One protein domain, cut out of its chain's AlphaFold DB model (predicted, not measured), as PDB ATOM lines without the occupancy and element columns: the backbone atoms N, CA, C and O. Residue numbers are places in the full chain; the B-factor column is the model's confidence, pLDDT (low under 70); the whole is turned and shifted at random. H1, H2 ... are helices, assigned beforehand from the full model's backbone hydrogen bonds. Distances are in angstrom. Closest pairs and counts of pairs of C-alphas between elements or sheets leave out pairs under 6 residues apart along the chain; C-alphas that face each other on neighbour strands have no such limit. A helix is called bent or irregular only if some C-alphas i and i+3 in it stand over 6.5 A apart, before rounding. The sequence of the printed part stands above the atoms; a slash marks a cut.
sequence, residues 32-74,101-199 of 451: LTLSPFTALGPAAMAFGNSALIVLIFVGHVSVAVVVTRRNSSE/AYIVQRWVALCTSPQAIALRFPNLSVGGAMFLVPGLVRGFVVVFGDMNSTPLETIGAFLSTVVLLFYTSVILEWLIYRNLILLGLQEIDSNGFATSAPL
ATOM      1  N   LEU A  32      48.502 -27.868  33.789       69.75
ATOM      2  CA  LEU A  32      48.452 -26.708  32.897       69.75
ATOM      3  C   LEU A  32      48.402 -27.075  31.408       69.75
ATOM      4  O   LEU A  32      47.872 -26.304  30.606       69.75
ATOM      5  N   THR A  33      48.974 -28.215  31.016       70.94
ATOM      6  CA  THR A  33      49.227 -28.520  29.595       70.94
ATOM      7  C   THR A  33      48.449 -29.706  29.036       70.94
ATOM      8  O   THR A  33      48.295 -29.793  27.816       70.94
ATOM      9  N   LEU A  34      47.967 -30.615  29.887       74.88
ATOM     10  CA  LEU A  34      47.259 -31.829  29.474       74.88
ATOM     11  C   LEU A  34      45.815 -31.847  29.958       74.88
ATOM     12  O   LEU A  34      44.927 -32.162  29.168       74.88
ATOM     13  N   SER A  35      45.569 -31.563  31.240       82.56
ATOM     14  CA  SER A  35      44.217 -31.628  31.795       82.56
ATOM     15  C   SER A  35      44.101 -30.982  33.173       82.56
ATOM     16  O   SER A  35      44.907 -31.298  34.043       82.56
ATOM     17  N   PRO A  36      43.017 -30.237  33.462       84.62
ATOM     18  CA  PRO A  36      42.745 -29.766  34.821       84.62
ATOM     19  C   PRO A  36      42.523 -30.909  35.831       84.62
ATOM     20  O   PRO A  36      42.559 -30.678  37.034       84.62
ATOM     21  N   PHE A  37      42.306 -32.144  35.366       87.88
ATOM     22  CA  PHE A  37      42.026 -33.305  36.211       87.88
ATOM     23  C   PHE A  37      43.255 -34.171  36.502       87.88
ATOM     24  O   PHE A  37      43.099 -35.235  37.091       87.88
ATOM     25  N   THR A  38      44.473 -33.764  36.111       84.69
ATOM     26  CA  THR A  38      45.670 -34.596  36.350       84.69
ATOM     27  C   THR A  38      45.847 -34.961  37.819       84.69
ATOM     28  O   THR A  38      46.118 -36.121  38.118       84.69
ATOM     29  N   ALA A  39      45.634 -34.016  38.736       84.19
ATOM     30  CA  ALA A  39      45.798 -34.251  40.171       84.19
ATOM     31  C   ALA A  39      44.822 -35.298  40.746       84.19
ATOM     32  O   ALA A  39      45.070 -35.839  41.815       84.19
ATOM     33  N   LEU A  40      43.726 -35.596  40.040       85.69
ATOM     34  CA  LEU A  40      42.717 -36.575  40.454       85.69
ATOM     35  C   LEU A  40      42.983 -37.983  39.891       85.69
ATOM     36  O   LEU A  40      42.204 -38.901  40.133       85.69
ATOM     37  N   GLY A  41      44.062 -38.155  39.124       86.12
ATOM     38  CA  GLY A  41      44.483 -39.434  38.564       86.12
ATOM     39  C   GLY A  41      43.985 -39.723  37.137       86.12
ATOM     40  O   GLY A  41      43.221 -38.953  36.547       86.12
ATOM     41  N   PRO A  42      44.438 -40.839  36.531       86.56
ATOM     42  CA  PRO A  42      44.201 -41.154  35.118       86.56
ATOM     43  C   PRO A  42      42.735 -41.342  34.728       86.56
ATOM     44  O   PRO A  42      42.312 -40.850  33.679       86.56
ATOM     45  N   ALA A  43      41.943 -41.993  35.581       88.12
ATOM     46  CA  ALA A  43      40.518 -42.189  35.337       88.12
ATOM     47  C   ALA A  43      39.745 -40.864  35.366       88.12
ATOM     48  O   ALA A  43      38.919 -40.607  34.487       88.12
ATOM     49  N   ALA A  44      40.070 -39.982  36.316       89.81
ATOM     50  CA  ALA A  44      39.505 -38.639  36.380       89.81
ATOM     51  C   ALA A  44      39.934 -37.780  35.180       89.81
ATOM     52  O   ALA A  44      39.117 -37.030  34.648       89.81
ATOM     53  N   MET A  45      41.172 -37.927  34.693       89.94
ATOM     54  CA  MET A  45      41.596 -37.314  33.429       89.94
ATOM     55  C   MET A  45      40.763 -37.801  32.245       89.94
ATOM     56  O   MET A  45      40.292 -36.975  31.467       89.94
ATOM     57  N   ALA A  46      40.560 -39.110  32.089       91.50
ATOM     58  CA  ALA A  46      39.760 -39.649  30.992       91.50
ATOM     59  C   ALA A  46      38.310 -39.136  31.073       91.50
ATOM     60  O   ALA A  46      37.857 -38.400  30.195       91.50
ATOM     61  N   PHE A  47      37.630 -39.426  32.185       92.12
ATOM     62  CA  PHE A  47      36.221 -39.100  32.377       92.12
ATOM     63  C   PHE A  47      35.960 -37.591  32.407       92.12
ATOM     64  O   PHE A  47      35.064 -37.100  31.720       92.12
ATOM     65  N   GLY A  48      36.757 -36.837  33.165       92.81
ATOM     66  CA  GLY A  48      36.598 -35.395  33.316       92.81
ATOM     67  C   GLY A  48      36.799 -34.653  31.997       92.81
ATOM     68  O   GLY A  48      35.980 -33.806  31.640       92.81
ATOM     69  N   ASN A  49      37.836 -34.997  31.221       94.19
ATOM     70  CA  ASN A  49      38.040 -34.381  29.907       94.19
ATOM     71  C   ASN A  49      36.934 -34.779  28.923       94.19
ATOM     72  O   ASN A  49      36.462 -33.920  28.183       94.19
ATOM     73  N   SER A  50      36.476 -36.037  28.926       94.81
ATOM     74  CA  SER A  50      35.340 -36.471  28.101       94.81
ATOM     75  C   SER A  50      34.066 -35.700  28.433       94.81
ATOM     76  O   SER A  50      33.414 -35.179  27.527       94.81
ATOM     77  N   ALA A  51      33.739 -35.563  29.719       95.50
ATOM     78  CA  ALA A  51      32.586 -34.801  30.177       95.50
ATOM     79  C   ALA A  51      32.697 -33.320  29.785       95.50
ATOM     80  O   ALA A  51      31.734 -32.755  29.268       95.50
ATOM     81  N   LEU A  52      33.874 -32.701  29.949       95.50
ATOM     82  CA  LEU A  52      34.107 -31.320  29.520       95.50
ATOM     83  C   LEU A  52      34.004 -31.150  28.001       95.50
ATOM     84  O   LEU A  52      33.408 -30.173  27.559       95.50
ATOM     85  N   ILE A  53      34.525 -32.075  27.191       95.75
ATOM     86  CA  ILE A  53      34.387 -32.028  25.725       95.75
ATOM     87  C   ILE A  53      32.906 -32.041  25.335       95.75
ATOM     88  O   ILE A  53      32.471 -31.199  24.542       95.75
ATOM     89  N   VAL A  54      32.123 -32.954  25.918       96.44
ATOM     90  CA  VAL A  54      30.677 -33.045  25.676       96.44
ATOM     91  C   VAL A  54      29.976 -31.767  26.132       96.44
ATOM     92  O   VAL A  54      29.210 -31.193  25.363       96.44
ATOM     93  N   LEU A  55      30.270 -31.272  27.336       96.94
ATOM     94  CA  LEU A  55      29.653 -30.070  27.898       96.94
ATOM     95  C   LEU A  55      29.984 -28.813  27.089       96.94
ATOM     96  O   LEU A  55      29.086 -28.028  26.794       96.94
ATOM     97  N   ILE A  56      31.244 -28.631  26.684       95.88
ATOM     98  CA  ILE A  56      31.678 -27.506  25.845       95.88
ATOM     99  C   ILE A  56      30.953 -27.553  24.503       95.88
ATOM    100  O   ILE A  56      30.425 -26.537  24.050       95.88
ATOM    101  N   PHE A  57      30.903 -28.722  23.862       95.00
ATOM    102  CA  PHE A  57      30.281 -28.849  22.551       95.00
ATOM    103  C   PHE A  57      28.759 -28.681  22.622       95.00
ATOM    104  O   PHE A  57      28.215 -27.788  21.975       95.00
ATOM    105  N   VAL A  58      28.072 -29.483  23.439       96.25
ATOM    106  CA  VAL A  58      26.607 -29.449  23.593       96.25
ATOM    107  C   VAL A  58      26.151 -28.105  24.152       96.25
ATOM    108  O   VAL A  58      25.194 -27.529  23.644       96.25
ATOM    109  N   GLY A  59      26.857 -27.560  25.144       97.25
ATOM    110  CA  GLY A  59      26.564 -26.245  25.703       97.25
ATOM    111  C   GLY A  59      26.666 -25.140  24.653       97.25
ATOM    112  O   GLY A  59      25.744 -24.336  24.518       97.25
ATOM    113  N   HIS A  60      27.732 -25.126  23.843       95.94
ATOM    114  CA  HIS A  60      27.899 -24.111  22.797       95.94
ATOM    115  C   HIS A  60      26.853 -24.253  21.682       95.94
ATOM    116  O   HIS A  60      26.310 -23.240  21.240       95.94
ATOM    117  N   VAL A  61      26.502 -25.486  21.291       95.94
ATOM    118  CA  VAL A  61      25.388 -25.768  20.365       95.94
ATOM    119  C   VAL A  61      24.069 -25.236  20.928       95.94
ATOM    120  O   VAL A  61      23.364 -24.503  20.237       95.94
ATOM    121  N   SER A  62      23.739 -25.557  22.181       97.00
ATOM    122  CA  SER A  62      22.496 -25.122  22.827       97.00
ATOM    123  C   SER A  62      22.396 -23.602  22.896       97.00
ATOM    124  O   SER A  62      21.370 -23.042  22.516       97.00
ATOM    125  N   VAL A  63      23.470 -22.916  23.302       97.25
ATOM    126  CA  VAL A  63      23.513 -21.445  23.320       97.25
ATOM    127  C   VAL A  63      23.318 -20.883  21.912       97.25
ATOM    128  O   VAL A  63      22.493 -19.988  21.728       97.25
ATOM    129  N   ALA A  64      24.001 -21.428  20.900       95.25
ATOM    130  CA  ALA A  64      23.832 -20.990  19.516       95.25
ATOM    131  C   ALA A  64      22.383 -21.168  19.031       95.25
ATOM    132  O   ALA A  64      21.821 -20.254  18.424       95.25
ATOM    133  N   VAL A  65      21.743 -22.300  19.342       95.88
ATOM    134  CA  VAL A  65      20.340 -22.568  18.985       95.88
ATOM    135  C   VAL A  65      19.393 -21.594  19.680       95.88
ATOM    136  O   VAL A  65      18.523 -21.025  19.019       95.88
ATOM    137  N   VAL A  66      19.552 -21.377  20.989       96.75
ATOM    138  CA  VAL A  66      18.685 -20.485  21.776       96.75
ATOM    139  C   VAL A  66      18.786 -19.044  21.278       96.75
ATOM    140  O   VAL A  66      17.756 -18.422  21.019       96.75
ATOM    141  N   VAL A  67      20.003 -18.525  21.084       95.31
ATOM    142  CA  VAL A  67      20.215 -17.147  20.607       95.31
ATOM    143  C   VAL A  67      19.667 -16.969  19.189       95.31
ATOM    144  O   VAL A  67      19.016 -15.966  18.903       95.31
ATOM    145  N   THR A  68      19.863 -17.955  18.309       92.88
ATOM    146  CA  THR A  68      19.325 -17.901  16.941       92.88
ATOM    147  C   THR A  68      17.796 -17.889  16.952       92.88
ATOM    148  O   THR A  68      17.189 -17.034  16.314       92.88
ATOM    149  N   ARG A  69      17.158 -18.777  17.731       93.44
ATOM    150  CA  ARG A  69      15.689 -18.844  17.835       93.44
ATOM    151  C   ARG A  69      15.080 -17.568  18.406       93.44
ATOM    152  O   ARG A  69      14.076 -17.098  17.878       93.44
ATOM    153  N   ARG A  70      15.679 -17.007  19.460       93.31
ATOM    154  CA  ARG A  70      15.182 -15.782  20.101       93.31
ATOM    155  C   ARG A  70      15.173 -14.608  19.121       93.31
ATOM    156  O   ARG A  70      14.170 -13.912  19.030       93.31
ATOM    157  N   ASN A  71      16.242 -14.451  18.344       90.56
ATOM    158  CA  ASN A  71      16.351 -13.349  17.389       90.56
ATOM    159  C   ASN A  71      15.451 -13.543  16.158       90.56
ATOM    160  O   ASN A  71      14.951 -12.562  15.617       90.56
ATOM    161  N   SER A  72      15.213 -14.785  15.719       87.69
ATOM    162  CA  SER A  72      14.235 -15.058  14.657       87.69
ATOM    163  C   SER A  72      12.810 -14.694  15.083       87.69
ATOM    164  O   SER A  72      12.095 -14.068  14.312       87.69
ATOM    165  N   SER A  73      12.425 -15.004  16.325       86.38
ATOM    166  CA  SER A  73      11.091 -14.665  16.842       86.38
ATOM    167  C   SER A  73      10.838 -13.156  16.913       86.38
ATOM    168  O   SER A  73       9.707 -12.718  16.733       86.38
ATOM    169  N   GLU A  74      11.869 -12.355  17.189       85.12
ATOM    170  CA  GLU A  74      11.754 -10.894  17.251       85.12
ATOM    171  C   GLU A  74      11.591 -10.271  15.854       85.12
ATOM    172  O   GLU A  74      10.792  -9.351  15.671       85.12
ATOM    173  N   ALA A 101      20.040 -35.762   5.825       84.44
ATOM    174  CA  ALA A 101      20.146 -34.531   5.038       84.44
ATOM    175  C   ALA A 101      19.452 -33.346   5.729       84.44
ATOM    176  O   ALA A 101      19.983 -32.236   5.731       84.44
ATOM    177  N   TYR A 102      18.313 -33.588   6.390       85.94
ATOM    178  CA  TYR A 102      17.637 -32.564   7.192       85.94
ATOM    179  C   TYR A 102      18.503 -32.083   8.367       85.94
ATOM    180  O   TYR A 102      18.629 -30.878   8.593       85.94
ATOM    181  N   ILE A 103      19.125 -33.015   9.100       88.69
ATOM    182  CA  ILE A 103      20.014 -32.694  10.228       88.69
ATOM    183  C   ILE A 103      21.223 -31.887   9.747       88.69
ATOM    184  O   ILE A 103      21.544 -30.860  10.343       88.69
ATOM    185  N   VAL A 104      21.858 -32.310   8.652       87.69
ATOM    186  CA  VAL A 104      22.997 -31.606   8.044       87.69
ATOM    187  C   VAL A 104      22.607 -30.190   7.633       87.69
ATOM    188  O   VAL A 104      23.299 -29.235   7.973       87.69
ATOM    189  N   GLN A 105      21.470 -30.026   6.961       86.06
ATOM    190  CA  GLN A 105      21.013 -28.713   6.523       86.06
ATOM    191  C   GLN A 105      20.722 -27.784   7.712       86.06
ATOM    192  O   GLN A 105      21.134 -26.623   7.711       86.06
ATOM    193  N   ARG A 106      20.065 -28.295   8.762       89.50
ATOM    194  CA  ARG A 106      19.851 -27.574  10.030       89.50
ATOM    195  C   ARG A 106      21.171 -27.173  10.686       89.50
ATOM    196  O   ARG A 106      21.278 -26.058  11.191       89.50
ATOM    197  N   TRP A 107      22.154 -28.068  10.682       90.31
ATOM    198  CA  TRP A 107      23.480 -27.827  11.240       90.31
ATOM    199  C   TRP A 107      24.223 -26.716  10.493       90.31
ATOM    200  O   TRP A 107      24.717 -25.777  11.118       90.31
ATOM    201  N   VAL A 108      24.251 -26.777   9.160       89.31
ATOM    202  CA  VAL A 108      24.876 -25.748   8.315       89.31
ATOM    203  C   VAL A 108      24.163 -24.407   8.487       89.31
ATOM    204  O   VAL A 108      24.827 -23.390   8.692       89.31
ATOM    205  N   ALA A 109      22.826 -24.392   8.495       88.69
ATOM    206  CA  ALA A 109      22.037 -23.185   8.748       88.69
ATOM    207  C   ALA A 109      22.338 -22.567  10.126       88.69
ATOM    208  O   ALA A 109      22.484 -21.353  10.243       88.69
ATOM    209  N   LEU A 110      22.497 -23.394  11.167       91.19
ATOM    210  CA  LEU A 110      22.897 -22.923  12.492       91.19
ATOM    211  C   LEU A 110      24.296 -22.296  12.456       91.19
ATOM    212  O   LEU A 110      24.456 -21.162  12.898       91.19
ATOM    213  N   CYS A 111      25.289 -22.994  11.896       89.94
ATOM    214  CA  CYS A 111      26.681 -22.530  11.835       89.94
ATOM    215  C   CYS A 111      26.863 -21.253  11.003       89.94
ATOM    216  O   CYS A 111      27.801 -20.490  11.229       89.94
ATOM    217  N   THR A 112      25.989 -21.035  10.020       88.12
ATOM    218  CA  THR A 112      26.029 -19.870   9.128       88.12
ATOM    219  C   THR A 112      25.146 -18.719   9.597       88.12
ATOM    220  O   THR A 112      25.216 -17.636   9.013       88.12
ATOM    221  N   SER A 113      24.359 -18.908  10.660       89.94
ATOM    222  CA  SER A 113      23.537 -17.842  11.227       89.94
ATOM    223  C   SER A 113      24.410 -16.693  11.769       89.94
ATOM    224  O   SER A 113      25.452 -16.945  12.386       89.94
ATOM    225  N   PRO A 114      24.010 -15.419  11.592       89.50
ATOM    226  CA  PRO A 114      24.763 -14.271  12.109       89.50
ATOM    227  C   PRO A 114      25.022 -14.344  13.621       89.50
ATOM    228  O   PRO A 114      26.074 -13.925  14.106       89.50
ATOM    229  N   GLN A 115      24.076 -14.912  14.369       92.25
ATOM    230  CA  GLN A 115      24.148 -15.081  15.816       92.25
ATOM    231  C   GLN A 115      25.208 -16.114  16.210       92.25
ATOM    232  O   GLN A 115      26.053 -15.834  17.061       92.25
ATOM    233  N   ALA A 116      25.213 -17.288  15.572       91.38
ATOM    234  CA  ALA A 116      26.250 -18.293  15.803       91.38
ATOM    235  C   ALA A 116      27.636 -17.771  15.397       91.38
ATOM    236  O   ALA A 116      28.623 -18.037  16.087       91.38
ATOM    237  N   ILE A 117      27.696 -16.959  14.336       90.88
ATOM    238  CA  ILE A 117      28.919 -16.286  13.898       90.88
ATOM    239  C   ILE A 117      29.464 -15.339  14.968       90.88
ATOM    240  O   ILE A 117      30.659 -15.378  15.278       90.88
ATOM    241  N   ALA A 118      28.596 -14.536  15.585       91.12
ATOM    242  CA  ALA A 118      28.977 -13.666  16.697       91.12
ATOM    243  C   ALA A 118      29.523 -14.467  17.895       91.12
ATOM    244  O   ALA A 118      30.488 -14.045  18.536       91.12
ATOM    245  N   LEU A 119      28.975 -15.662  18.142       92.44
ATOM    246  CA  LEU A 119      29.436 -16.604  19.169       92.44
ATOM    247  C   LEU A 119      30.690 -17.405  18.769       92.44
ATOM    248  O   LEU A 119      31.144 -18.246  19.547       92.44
ATOM    249  N   ARG A 120      31.255 -17.172  17.575       92.31
ATOM    250  CA  ARG A 120      32.394 -17.918  17.004       92.31
ATOM    251  C   ARG A 120      32.166 -19.433  16.979       92.31
ATOM    252  O   ARG A 120      33.092 -20.215  17.224       92.31
ATOM    253  N   PHE A 121      30.929 -19.846  16.739       92.44
ATOM    254  CA  PHE A 121      30.553 -21.249  16.661       92.44
ATOM    255  C   PHE A 121      30.826 -21.809  15.251       92.44
ATOM    256  O   PHE A 121      30.467 -21.163  14.263       92.44
ATOM    257  N   PRO A 122      31.449 -22.996  15.112       93.06
ATOM    258  CA  PRO A 122      31.887 -23.942  16.140       93.06
ATOM    259  C   PRO A 122      33.390 -23.846  16.469       93.06
ATOM    260  O   PRO A 122      33.918 -24.701  17.170       93.06
ATOM    261  N   ASN A 123      34.118 -22.830  15.982       91.94
ATOM    262  CA  ASN A 123      35.569 -22.730  16.201       91.94
ATOM    263  C   ASN A 123      35.965 -22.768  17.677       91.94
ATOM    264  O   ASN A 123      36.958 -23.405  18.021       91.94
ATOM    265  N   LEU A 124      35.228 -22.055  18.534       92.00
ATOM    266  CA  LEU A 124      35.562 -21.984  19.954       92.00
ATOM    267  C   LEU A 124      35.386 -23.344  20.643       92.00
ATOM    268  O   LEU A 124      36.287 -23.764  21.364       92.00
ATOM    269  N   SER A 125      34.277 -24.048  20.391       94.44
ATOM    270  CA  SER A 125      34.030 -25.371  20.974       94.44
ATOM    271  C   SER A 125      34.983 -26.428  20.429       94.44
ATOM    272  O   SER A 125      35.519 -27.214  21.205       94.44
ATOM    273  N   VAL A 126      35.265 -26.416  19.123       93.12
ATOM    274  CA  VAL A 126      36.254 -27.317  18.516       93.12
ATOM    275  C   VAL A 126      37.646 -27.047  19.085       93.12
ATOM    276  O   VAL A 126      38.325 -27.981  19.495       93.12
ATOM    277  N   GLY A 127      38.061 -25.782  19.176       91.69
ATOM    278  CA  GLY A 127      39.349 -25.409  19.761       91.69
ATOM    279  C   GLY A 127      39.475 -25.816  21.231       91.69
ATOM    280  O   GLY A 127      40.492 -26.386  21.620       91.69
ATOM    281  N   GLY A 128      38.432 -25.578  22.031       91.81
ATOM    282  CA  GLY A 128      38.388 -25.977  23.440       91.81
ATOM    283  C   GLY A 128      38.426 -27.493  23.627       91.81
ATOM    284  O   GLY A 128      39.192 -27.993  24.443       91.81
ATOM    285  N   ALA A 129      37.671 -28.248  22.832       93.69
ATOM    286  CA  ALA A 129      37.696 -29.705  22.898       93.69
ATOM    287  C   ALA A 129      39.052 -30.280  22.448       93.69
ATOM    288  O   ALA A 129      39.596 -31.147  23.125       93.69
ATOM    289  N   MET A 130      39.660 -29.741  21.386       91.06
ATOM    290  CA  MET A 130      41.006 -30.130  20.943       91.06
ATOM    291  C   MET A 130      42.090 -29.907  22.001       91.06
ATOM    292  O   MET A 130      43.074 -30.646  22.025       91.06
ATOM    293  N   PHE A 131      41.920 -28.911  22.872       90.62
ATOM    294  CA  PHE A 131      42.821 -28.676  23.998       90.62
ATOM    295  C   PHE A 131      42.752 -29.800  25.046       90.62
ATOM    296  O   PHE A 131      43.773 -30.144  25.630       90.62
ATOM    297  N   LEU A 132      41.581 -30.417  25.236       92.50
ATOM    298  CA  LEU A 132      41.350 -31.486  26.219       92.50
ATOM    299  C   LEU A 132      41.697 -32.891  25.696       92.50
ATOM    300  O   LEU A 132      41.910 -33.812  26.486       92.50
ATOM    301  N   VAL A 133      41.759 -33.070  24.371       93.19
ATOM    302  CA  VAL A 133      42.039 -34.367  23.728       93.19
ATOM    303  C   VAL A 133      43.330 -35.025  24.241       93.19
ATOM    304  O   VAL A 133      43.280 -36.214  24.539       93.19
ATOM    305  N   PRO A 134      44.478 -34.333  24.396       91.19
ATOM    306  CA  PRO A 134      45.696 -34.967  24.905       91.19
ATOM    307  C   PRO A 134      45.537 -35.583  26.302       91.19
ATOM    308  O   PRO A 134      45.971 -36.712  26.524       91.19
ATOM    309  N   GLY A 135      44.888 -34.874  27.229       90.56
ATOM    310  CA  GLY A 135      44.616 -35.385  28.572       90.56
ATOM    311  C   GLY A 135      43.671 -36.584  28.560       90.56
ATOM    312  O   GLY A 135      43.914 -37.562  29.265       90.56
ATOM    313  N   LEU A 136      42.637 -36.544  27.712       93.75
ATOM    314  CA  LEU A 136      41.742 -37.680  27.485       93.75
ATOM    315  C   LEU A 136      42.525 -38.891  26.964       93.75
ATOM    316  O   LEU A 136      42.371 -39.989  27.497       93.75
ATOM    317  N   VAL A 137      43.379 -38.685  25.952       93.56
ATOM    318  CA  VAL A 137      44.170 -39.754  25.331       93.56
ATOM    319  C   VAL A 137      45.090 -40.410  26.353       93.56
ATOM    320  O   VAL A 137      45.095 -41.627  26.501       93.56
ATOM    321  N   ARG A 138      45.831 -39.599  27.110       90.88
ATOM    322  CA  ARG A 138      46.719 -40.091  28.165       90.88
ATOM    323  C   ARG A 138      45.955 -40.860  29.243       90.88
ATOM    324  O   ARG A 138      46.380 -41.946  29.619       90.88
ATOM    325  N   GLY A 139      44.834 -40.311  29.715       89.62
ATOM    326  CA  GLY A 139      44.005 -40.932  30.746       89.62
ATOM    327  C   GLY A 139      43.545 -42.334  30.356       89.62
ATOM    328  O   GLY A 139      43.749 -43.268  31.127       89.62
ATOM    329  N   PHE A 140      43.003 -42.514  29.143       92.31
ATOM    330  CA  PHE A 140      42.527 -43.840  28.733       92.31
ATOM    331  C   PHE A 140      43.674 -44.843  28.568       92.31
ATOM    332  O   PHE A 140      43.531 -45.980  29.003       92.31
ATOM    333  N   VAL A 141      44.807 -44.446  27.972       91.75
ATOM    334  CA  VAL A 141      45.930 -45.374  27.740       91.75
ATOM    335  C   VAL A 141      46.483 -45.893  29.059       91.75
ATOM    336  O   VAL A 141      46.771 -47.080  29.171       91.75
ATOM    337  N   VAL A 142      46.610 -45.018  30.060       89.31
ATOM    338  CA  VAL A 142      47.115 -45.409  31.378       89.31
ATOM    339  C   VAL A 142      46.151 -46.369  32.072       89.31
ATOM    340  O   VAL A 142      46.610 -47.377  32.591       89.31
ATOM    341  N   VAL A 143      44.838 -46.112  32.027       90.50
ATOM    342  CA  VAL A 143      43.836 -47.010  32.633       90.50
ATOM    343  C   VAL A 143      43.813 -48.374  31.937       90.50
ATOM    344  O   VAL A 143      43.909 -49.400  32.594       90.50
ATOM    345  N   PHE A 144      43.755 -48.424  30.603       88.75
ATOM    346  CA  PHE A 144      43.774 -49.708  29.883       88.75
ATOM    347  C   PHE A 144      45.101 -50.459  30.002       88.75
ATOM    348  O   PHE A 144      45.148 -51.672  29.812       88.75
ATOM    349  N   GLY A 145      46.180 -49.731  30.266       86.88
ATOM    350  CA  GLY A 145      47.505 -50.282  30.468       86.88
ATOM    351  C   GLY A 145      47.758 -50.824  31.875       86.88
ATOM    352  O   GLY A 145      48.742 -51.537  32.070       86.88
ATOM    353  N   ASP A 146      46.907 -50.484  32.845       86.56
ATOM    354  CA  ASP A 146      47.041 -50.912  34.232       86.56
ATOM    355  C   ASP A 146      46.125 -52.108  34.521       86.56
ATOM    356  O   ASP A 146      44.899 -51.994  34.540       86.56
ATOM    357  N   MET A 147      46.751 -53.263  34.771       80.94
ATOM    358  CA  MET A 147      46.079 -54.531  35.082       80.94
ATOM    359  C   MET A 147      45.336 -54.503  36.424       80.94
ATOM    360  O   MET A 147      44.492 -55.362  36.666       80.94
ATOM    361  N   ASN A 148      45.637 -53.528  37.286       89.00
ATOM    362  CA  ASN A 148      44.987 -53.351  38.581       89.00
ATOM    363  C   ASN A 148      43.838 -52.333  38.538       89.00
ATOM    364  O   ASN A 148      43.251 -52.044  39.583       89.00
ATOM    365  N   SER A 149      43.509 -51.791  37.358       88.06
ATOM    366  CA  SER A 149      42.403 -50.846  37.209       88.06
ATOM    367  C   SER A 149      41.096 -51.456  37.692       88.06
ATOM    368  O   SER A 149      40.723 -52.578  37.338       88.06
ATOM    369  N   THR A 150      40.346 -50.685  38.469       91.94
ATOM    370  CA  THR A 150      39.024 -51.112  38.920       91.94
ATOM    371  C   THR A 150      38.059 -51.235  37.726       91.94
ATOM    372  O   THR A 150      38.224 -50.559  36.697       91.94
ATOM    373  N   PRO A 151      36.990 -52.050  37.835       90.31
ATOM    374  CA  PRO A 151      35.983 -52.155  36.778       90.31
ATOM    375  C   PRO A 151      35.367 -50.800  36.405       90.31
ATOM    376  O   PRO A 151      35.096 -50.540  35.233       90.31
ATOM    377  N   LEU A 152      35.189 -49.911  37.389       88.56
ATOM    378  CA  LEU A 152      34.635 -48.575  37.177       88.56
ATOM    379  C   LEU A 152      35.566 -47.693  36.332       88.56
ATOM    380  O   LEU A 152      35.104 -47.024  35.408       88.56
ATOM    381  N   GLU A 153      36.869 -47.716  36.613       89.06
ATOM    382  CA  GLU A 153      37.870 -46.973  35.836       89.06
ATOM    383  C   GLU A 153      37.937 -47.491  34.401       89.06
ATOM    384  O   GLU A 153      37.926 -46.698  33.458       89.06
ATOM    385  N   THR A 154      37.902 -48.814  34.231       89.12
ATOM    386  CA  THR A 154      37.888 -49.465  32.915       89.12
ATOM    387  C   THR A 154      36.664 -49.052  32.092       89.12
ATOM    388  O   THR A 154      36.797 -48.669  30.927       89.12
ATOM    389  N   ILE A 155      35.468 -49.055  32.694       89.31
ATOM    390  CA  ILE A 155      34.237 -48.574  32.043       89.31
ATOM    391  C   ILE A 155      34.375 -47.092  31.666       89.31
ATOM    392  O   ILE A 155      34.040 -46.704  30.544       89.31
ATOM    393  N   GLY A 156      34.905 -46.263  32.570       86.56
ATOM    394  CA  GLY A 156      35.157 -44.846  32.313       86.56
ATOM    395  C   GLY A 156      36.108 -44.617  31.134       86.56
ATOM    396  O   GLY A 156      35.826 -43.789  30.262       86.56
ATOM    397  N   ALA A 157      37.196 -45.381  31.046       88.19
ATOM    398  CA  ALA A 157      38.151 -45.323  29.942       88.19
ATOM    399  C   ALA A 157      37.535 -45.790  28.612       88.19
ATOM    400  O   ALA A 157      37.762 -45.162  27.571       88.19
ATOM    401  N   PHE A 158      36.698 -46.831  28.637       90.31
ATOM    402  CA  PHE A 158      35.952 -47.286  27.465       90.31
ATOM    403  C   PHE A 158      35.002 -46.202  26.944       90.31
ATOM    404  O   PHE A 158      35.068 -45.834  25.770       90.31
ATOM    405  N   LEU A 159      34.185 -45.610  27.820       92.00
ATOM    406  CA  LEU A 159      33.298 -44.499  27.458       92.00
ATOM    407  C   LEU A 159      34.086 -43.301  26.916       92.00
ATOM    408  O   LEU A 159      33.694 -42.707  25.912       92.00
ATOM    409  N   SER A 160      35.228 -42.984  27.527       91.06
ATOM    410  CA  SER A 160      36.100 -41.892  27.077       91.06
ATOM    411  C   SER A 160      36.656 -42.141  25.672       91.06
ATOM    412  O   SER A 160      36.718 -41.223  24.854       91.06
ATOM    413  N   THR A 161      36.989 -43.396  25.360       91.44
ATOM    414  CA  THR A 161      37.432 -43.828  24.027       91.44
ATOM    415  C   THR A 161      36.310 -43.691  23.001       91.44
ATOM    416  O   THR A 161      36.527 -43.141  21.923       91.44
ATOM    417  N   VAL A 162      35.088 -44.116  23.342       94.81
ATOM    418  CA  VAL A 162      33.908 -43.932  22.482       94.81
ATOM    419  C   VAL A 162      33.662 -42.446  22.210       94.81
ATOM    420  O   VAL A 162      33.447 -42.067  21.059       94.81
ATOM    421  N   VAL A 163      33.759 -41.590  23.232       95.00
ATOM    422  CA  VAL A 163      33.632 -40.130  23.084       95.00
ATOM    423  C   VAL A 163      34.718 -39.570  22.168       95.00
ATOM    424  O   VAL A 163      34.404 -38.757  21.301       95.00
ATOM    425  N   LEU A 164      35.972 -40.011  22.307       93.69
ATOM    426  CA  LEU A 164      37.065 -39.588  21.431       93.69
ATOM    427  C   LEU A 164      36.801 -39.974  19.976       93.69
ATOM    428  O   LEU A 164      36.873 -39.109  19.107       93.69
ATOM    429  N   LEU A 165      36.451 -41.238  19.718       94.75
ATOM    430  CA  LEU A 165      36.160 -41.739  18.373       94.75
ATOM    431  C   LEU A 165      34.957 -41.025  17.752       94.75
ATOM    432  O   LEU A 165      34.996 -40.644  16.581       94.75
ATOM    433  N   PHE A 166      33.901 -40.802  18.532       95.50
ATOM    434  CA  PHE A 166      32.738 -40.036  18.097       95.50
ATOM    435  C   PHE A 166      33.123 -38.589  17.767       95.50
ATOM    436  O   PHE A 166      32.768 -38.073  16.708       95.50
ATOM    437  N   TYR A 167      33.901 -37.942  18.633       94.06
ATOM    438  CA  TYR A 167      34.368 -36.580  18.416       94.06
ATOM    439  C   TYR A 167      35.235 -36.472  17.152       94.06
ATOM    440  O   TYR A 167      34.985 -35.614  16.307       94.06
ATOM    441  N   THR A 168      36.209 -37.361  16.953       92.50
ATOM    442  CA  THR A 168      37.102 -37.290  15.788       92.50
ATOM    443  C   THR A 168      36.417 -37.667  14.480       92.50
ATOM    444  O   THR A 168      36.626 -37.008  13.465       92.50
ATOM    445  N   SER A 169      35.580 -38.701  14.484       93.12
ATOM    446  CA  SER A 169      34.975 -39.220  13.252       93.12
ATOM    447  C   SER A 169      33.692 -38.478  12.886       93.12
ATOM    448  O   SER A 169      33.501 -38.075  11.739       93.12
ATOM    449  N   VAL A 170      32.801 -38.259  13.854       93.94
ATOM    450  CA  VAL A 170      31.488 -37.652  13.594       93.94
ATOM    451  C   VAL A 170      31.568 -36.136  13.661       93.94
ATOM    452  O   VAL A 170      31.126 -35.465  12.733       93.94
ATOM    453  N   ILE A 171      32.135 -35.569  14.728       92.81
ATOM    454  CA  ILE A 171      32.150 -34.110  14.883       92.81
ATOM    455  C   ILE A 171      33.173 -33.484  13.933       92.81
ATOM    456  O   ILE A 171      32.808 -32.680  13.081       92.81
ATOM    457  N   LEU A 172      34.446 -33.856  14.040       92.00
ATOM    458  CA  LEU A 172      35.506 -33.226  13.257       92.00
ATOM    459  C   LEU A 172      35.419 -33.566  11.766       92.00
ATOM    460  O   LEU A 172      35.284 -32.666  10.939       92.00
ATOM    461  N   GLU A 173      35.486 -34.846  11.411       92.31
ATOM    462  CA  GLU A 173      35.526 -35.260  10.005       92.31
ATOM    463  C   GLU A 173      34.163 -35.092   9.316       92.31
ATOM    464  O   GLU A 173      34.058 -34.432   8.279       92.31
ATOM    465  N   TRP A 174      33.089 -35.650   9.880       92.75
ATOM    466  CA  TRP A 174      31.792 -35.618   9.205       92.75
ATOM    467  C   TRP A 174      31.086 -34.255   9.317       92.75
ATOM    468  O   TRP A 174      30.802 -33.636   8.292       92.75
ATOM    469  N   LEU A 175      30.805 -33.734  10.517       91.62
ATOM    470  CA  LEU A 175      30.038 -32.488  10.679       91.62
ATOM    471  C   LEU A 175      30.819 -31.237  10.265       91.62
ATOM    472  O   LEU A 175      30.271 -30.374   9.578       91.62
ATOM    473  N   ILE A 176      32.070 -31.105  10.702       91.06
ATOM    474  CA  ILE A 176      32.860 -29.897  10.458       91.06
ATOM    475  C   ILE A 176      33.506 -29.940   9.073       91.06
ATOM    476  O   ILE A 176      33.289 -29.043   8.263       91.06
ATOM    477  N   TYR A 177      34.273 -30.975   8.747       89.62
ATOM    478  CA  TYR A 177      34.984 -30.977   7.473       89.62
ATOM    479  C   TYR A 177      34.089 -31.257   6.274       89.62
ATOM    480  O   TYR A 177      34.000 -30.424   5.372       89.62
ATOM    481  N   ARG A 178      33.382 -32.388   6.256       89.81
ATOM    482  CA  ARG A 178      32.554 -32.741   5.094       89.81
ATOM    483  C   ARG A 178      31.355 -31.817   4.950       89.81
ATOM    484  O   ARG A 178      31.132 -31.264   3.878       89.81
ATOM    485  N   ASN A 179      30.602 -31.618   6.025       89.25
ATOM    486  CA  ASN A 179      29.325 -30.918   5.924       89.25
ATOM    487  C   ASN A 179      29.426 -29.393   6.048       89.25
ATOM    488  O   ASN A 179      28.606 -28.700   5.459       89.25
ATOM    489  N   LEU A 180      30.396 -28.846   6.784       86.81
ATOM    490  CA  LEU A 180      30.512 -27.390   6.934       86.81
ATOM    491  C   LEU A 180      31.548 -26.786   5.979       86.81
ATOM    492  O   LEU A 180      31.290 -25.740   5.386       86.81
ATOM    493  N   ILE A 181      32.706 -27.431   5.807       85.25
ATOM    494  CA  ILE A 181      33.786 -26.911   4.958       85.25
ATOM    495  C   ILE A 181      33.592 -27.322   3.494       85.25
ATOM    496  O   ILE A 181      33.548 -26.445   2.638       85.25
ATOM    497  N   LEU A 182      33.460 -28.620   3.185       85.06
ATOM    498  CA  LEU A 182      33.366 -29.079   1.791       85.06
ATOM    499  C   LEU A 182      32.041 -28.683   1.128       85.06
ATOM    500  O   LEU A 182      32.072 -28.133   0.030       85.06
ATOM    501  N   LEU A 183      30.891 -28.873   1.785       82.88
ATOM    502  CA  LEU A 183      29.614 -28.392   1.226       82.88
ATOM    503  C   LEU A 183      29.584 -26.865   1.107       82.88
ATOM    504  O   LEU A 183      29.118 -26.337   0.100       82.88
ATOM    505  N   GLY A 184      30.141 -26.161   2.098       72.75
ATOM    506  CA  GLY A 184      30.260 -24.705   2.067       72.75
ATOM    507  C   GLY A 184      31.102 -24.191   0.895       72.75
ATOM    508  O   GLY A 184      30.887 -23.066   0.463       72.75
ATOM    509  N   LEU A 185      32.018 -25.003   0.360       69.19
ATOM    510  CA  LEU A 185      32.773 -24.699  -0.857       69.19
ATOM    511  C   LEU A 185      31.972 -24.976  -2.141       69.19
ATOM    512  O   LEU A 185      32.189 -24.295  -3.139       69.19
ATOM    513  N   GLN A 186      31.071 -25.961  -2.130       69.50
ATOM    514  CA  GLN A 186      30.376 -26.462  -3.324       69.50
ATOM    515  C   GLN A 186      29.111 -25.661  -3.692       69.50
ATOM    516  O   GLN A 186      28.702 -25.647  -4.850       69.50
ATOM    517  N   GLU A 187      28.493 -24.962  -2.736       62.22
ATOM    518  CA  GLU A 187      27.226 -24.230  -2.941       62.22
ATOM    519  C   GLU A 187      27.334 -23.024  -3.907       62.22
ATOM    520  O   GLU A 187      26.324 -22.439  -4.290       62.22
ATOM    521  N   ILE A 188      28.545 -22.672  -4.356       53.50
ATOM    522  CA  ILE A 188      28.821 -21.569  -5.295       53.50
ATOM    523  C   ILE A 188      28.239 -21.828  -6.696       53.50
ATOM    524  O   ILE A 188      27.880 -20.874  -7.383       53.50
ATOM    525  N   ASP A 189      28.097 -23.090  -7.112       51.97
ATOM    526  CA  ASP A 189      27.940 -23.403  -8.540       51.97
ATOM    527  C   ASP A 189      26.499 -23.514  -9.056       51.97
ATOM    528  O   ASP A 189      26.300 -23.497 -10.268       51.97
ATOM    529  N   SER A 190      25.474 -23.646  -8.203       52.34
ATOM    530  CA  SER A 190      24.181 -24.166  -8.697       52.34
ATOM    531  C   SER A 190      22.985 -23.221  -8.667       52.34
ATOM    532  O   SER A 190      22.135 -23.344  -9.541       52.34
ATOM    533  N   ASN A 191      22.872 -22.275  -7.731       50.78
ATOM    534  CA  ASN A 191      21.654 -21.465  -7.616       50.78
ATOM    535  C   ASN A 191      21.979 -20.056  -7.107       50.78
ATOM    536  O   ASN A 191      22.175 -19.862  -5.911       50.78
ATOM    537  N   GLY A 192      22.005 -19.065  -8.005       52.19
ATOM    538  CA  GLY A 192      22.347 -17.653  -7.746       52.19
ATOM    539  C   GLY A 192      21.419 -16.870  -6.798       52.19
ATOM    540  O   GLY A 192      21.300 -15.656  -6.925       52.19
ATOM    541  N   PHE A 193      20.759 -17.538  -5.851       46.75
ATOM    542  CA  PHE A 193      19.892 -16.965  -4.824       46.75
ATOM    543  C   PHE A 193      20.329 -17.445  -3.429       46.75
ATOM    544  O   PHE A 193      19.628 -18.204  -2.765       46.75
ATOM    545  N   ALA A 194      21.497 -16.994  -2.963       49.75
ATOM    546  CA  ALA A 194      21.929 -17.177  -1.577       49.75
ATOM    547  C   ALA A 194      21.904 -15.836  -0.830       49.75
ATOM    548  O   ALA A 194      22.552 -14.872  -1.229       49.75
ATOM    549  N   THR A 195      21.190 -15.785   0.297       56.56
ATOM    550  CA  THR A 195      21.098 -14.620   1.199       56.56
ATOM    551  C   THR A 195      22.400 -14.323   1.959       56.56
ATOM    552  O   THR A 195      22.502 -13.296   2.625       56.56
ATOM    553  N   SER A 196      23.429 -15.175   1.849       66.12
ATOM    554  CA  SER A 196      24.798 -14.857   2.274       66.12
ATOM    555  C   SER A 196      25.823 -15.669   1.478       66.12
ATOM    556  O   SER A 196      25.719 -16.892   1.404       66.12
ATOM    557  N   ALA A 197      26.845 -15.010   0.919       76.44
ATOM    558  CA  ALA A 197      27.862 -15.676   0.104       76.44
ATOM    559  C   ALA A 197      28.532 -16.843   0.872       76.44
ATOM    560  O   ALA A 197      28.892 -16.662   2.045       76.44
ATOM    561  N   PRO A 198      28.673 -18.041   0.274       81.94
ATOM    562  CA  PRO A 198      29.340 -19.192   0.892       81.94
ATOM    563  C   PRO A 198      30.801 -18.895   1.262       81.94
ATOM    564  O   PRO A 198      31.384 -17.912   0.793       81.94
ATOM    565  N   LEU A 199      31.388 -19.728   2.135       84.62
ATOM    566  CA  LEU A 199      32.808 -19.604   2.466       84.62
ATOM    567  C   LEU A 199      33.621 -20.016   1.234       84.62
ATOM    568  O   LEU A 199      33.689 -21.190   0.898       84.62
TER     569      LEU A 199
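AT A GLANCE: This is residues 32 to 74 and 101 to 199 of the 451 residues of the protein "GP46-like surface antigen, putative" of Bodo saltans (UniProt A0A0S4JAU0). Two long helices, H1 and H5, come together near their first ends and spread apart as a V; the bent helix H4 folds back beside them, its arm H4b packing on both near the point of the V and its arm H4a running along H1. Short H2 and H3 together cross the wide end, and beyond the end of H5 residues 189 to 195 stick out as a free loop. The printed part has 142 residues with five named helices, H1 to H5 in that order, and no named strand: the class is all helix. It is loose, with a radius of gyration of the C-alphas of 18.3 A, and only just elongated, spanning 62 by 31 by 26 A.

IN THESE COORDINATES: After residues 32 to 41, H1 takes residues 42 to 74, 47.8 A long, beginning at C-alpha 42 (44.201, -41.154, 35.118). H2 is residues 101 to 112, 16.3 A, and H3 residues 114 to 118, 6.3 A. H4, residues 123 to 145, was assigned as one helix by its hydrogen bonds but is bent: C-alphas 131 and 134 are 7.0 A apart. Its arms are H4a, residues 123 to 131, 12.2 A, and H4b, residues 134 to 145, 16.4 A. H5, residues 151 to 186, is 48.0 A long and ends at C-alpha 186 (30.376, -26.462, -3.324).

HOW THE PARTS SIT: H1 is the hub, touching four other helices. H1, H4b and H5 form an up and down bundle, each running against the one before. H1 touches H4b at a steep tilt of 39 degrees, the closest C-alphas being those of Pro 42 and Gly 139, 4.4 A. H1 residues 43 to 50 touch H5 residues 153 to 164, the same way at a steep tilt of 39 degrees; the closest C-alphas, of Ala 43 and Glu 153, are 5.5 A apart. H4b and H5 are a helical hairpin, with the C-alphas of Phe 140 and Ala 157 closest, 4.8 A. H4a touches H1 at a shallow tilt of 4 degrees, opposite ways, closest at the C-alphas of Ile 53 and Ala 129, 4.9 A. H3 touches H1 at the C-alphas of Ala 64 and Ala 116, 5.2 A. H2 touches H5 about perpendicular, at 78 degrees, closest at the C-alphas of Val 108 and Leu 180, 6.0 A. H2 and H4a are apart. Every O i to N i+4 pair is within hydrogen-bond range in H1, H2, H3, H4a and H4b, and 24 of 32 in H5.

THE WHOLE: The two farthest C-alphas, of Asn 148 and Gly 192, are 62.7 A apart. Residues 75 to 100 are not printed, and C-alphas 74 and 101 lie 27.9 A apart across this cut. The links H2 to H3, H3 to H4 and H4 to H5 are tight. The mean pLDDT of the printed part is 87.3; residue 32 and residues 185 to 196 are under 70.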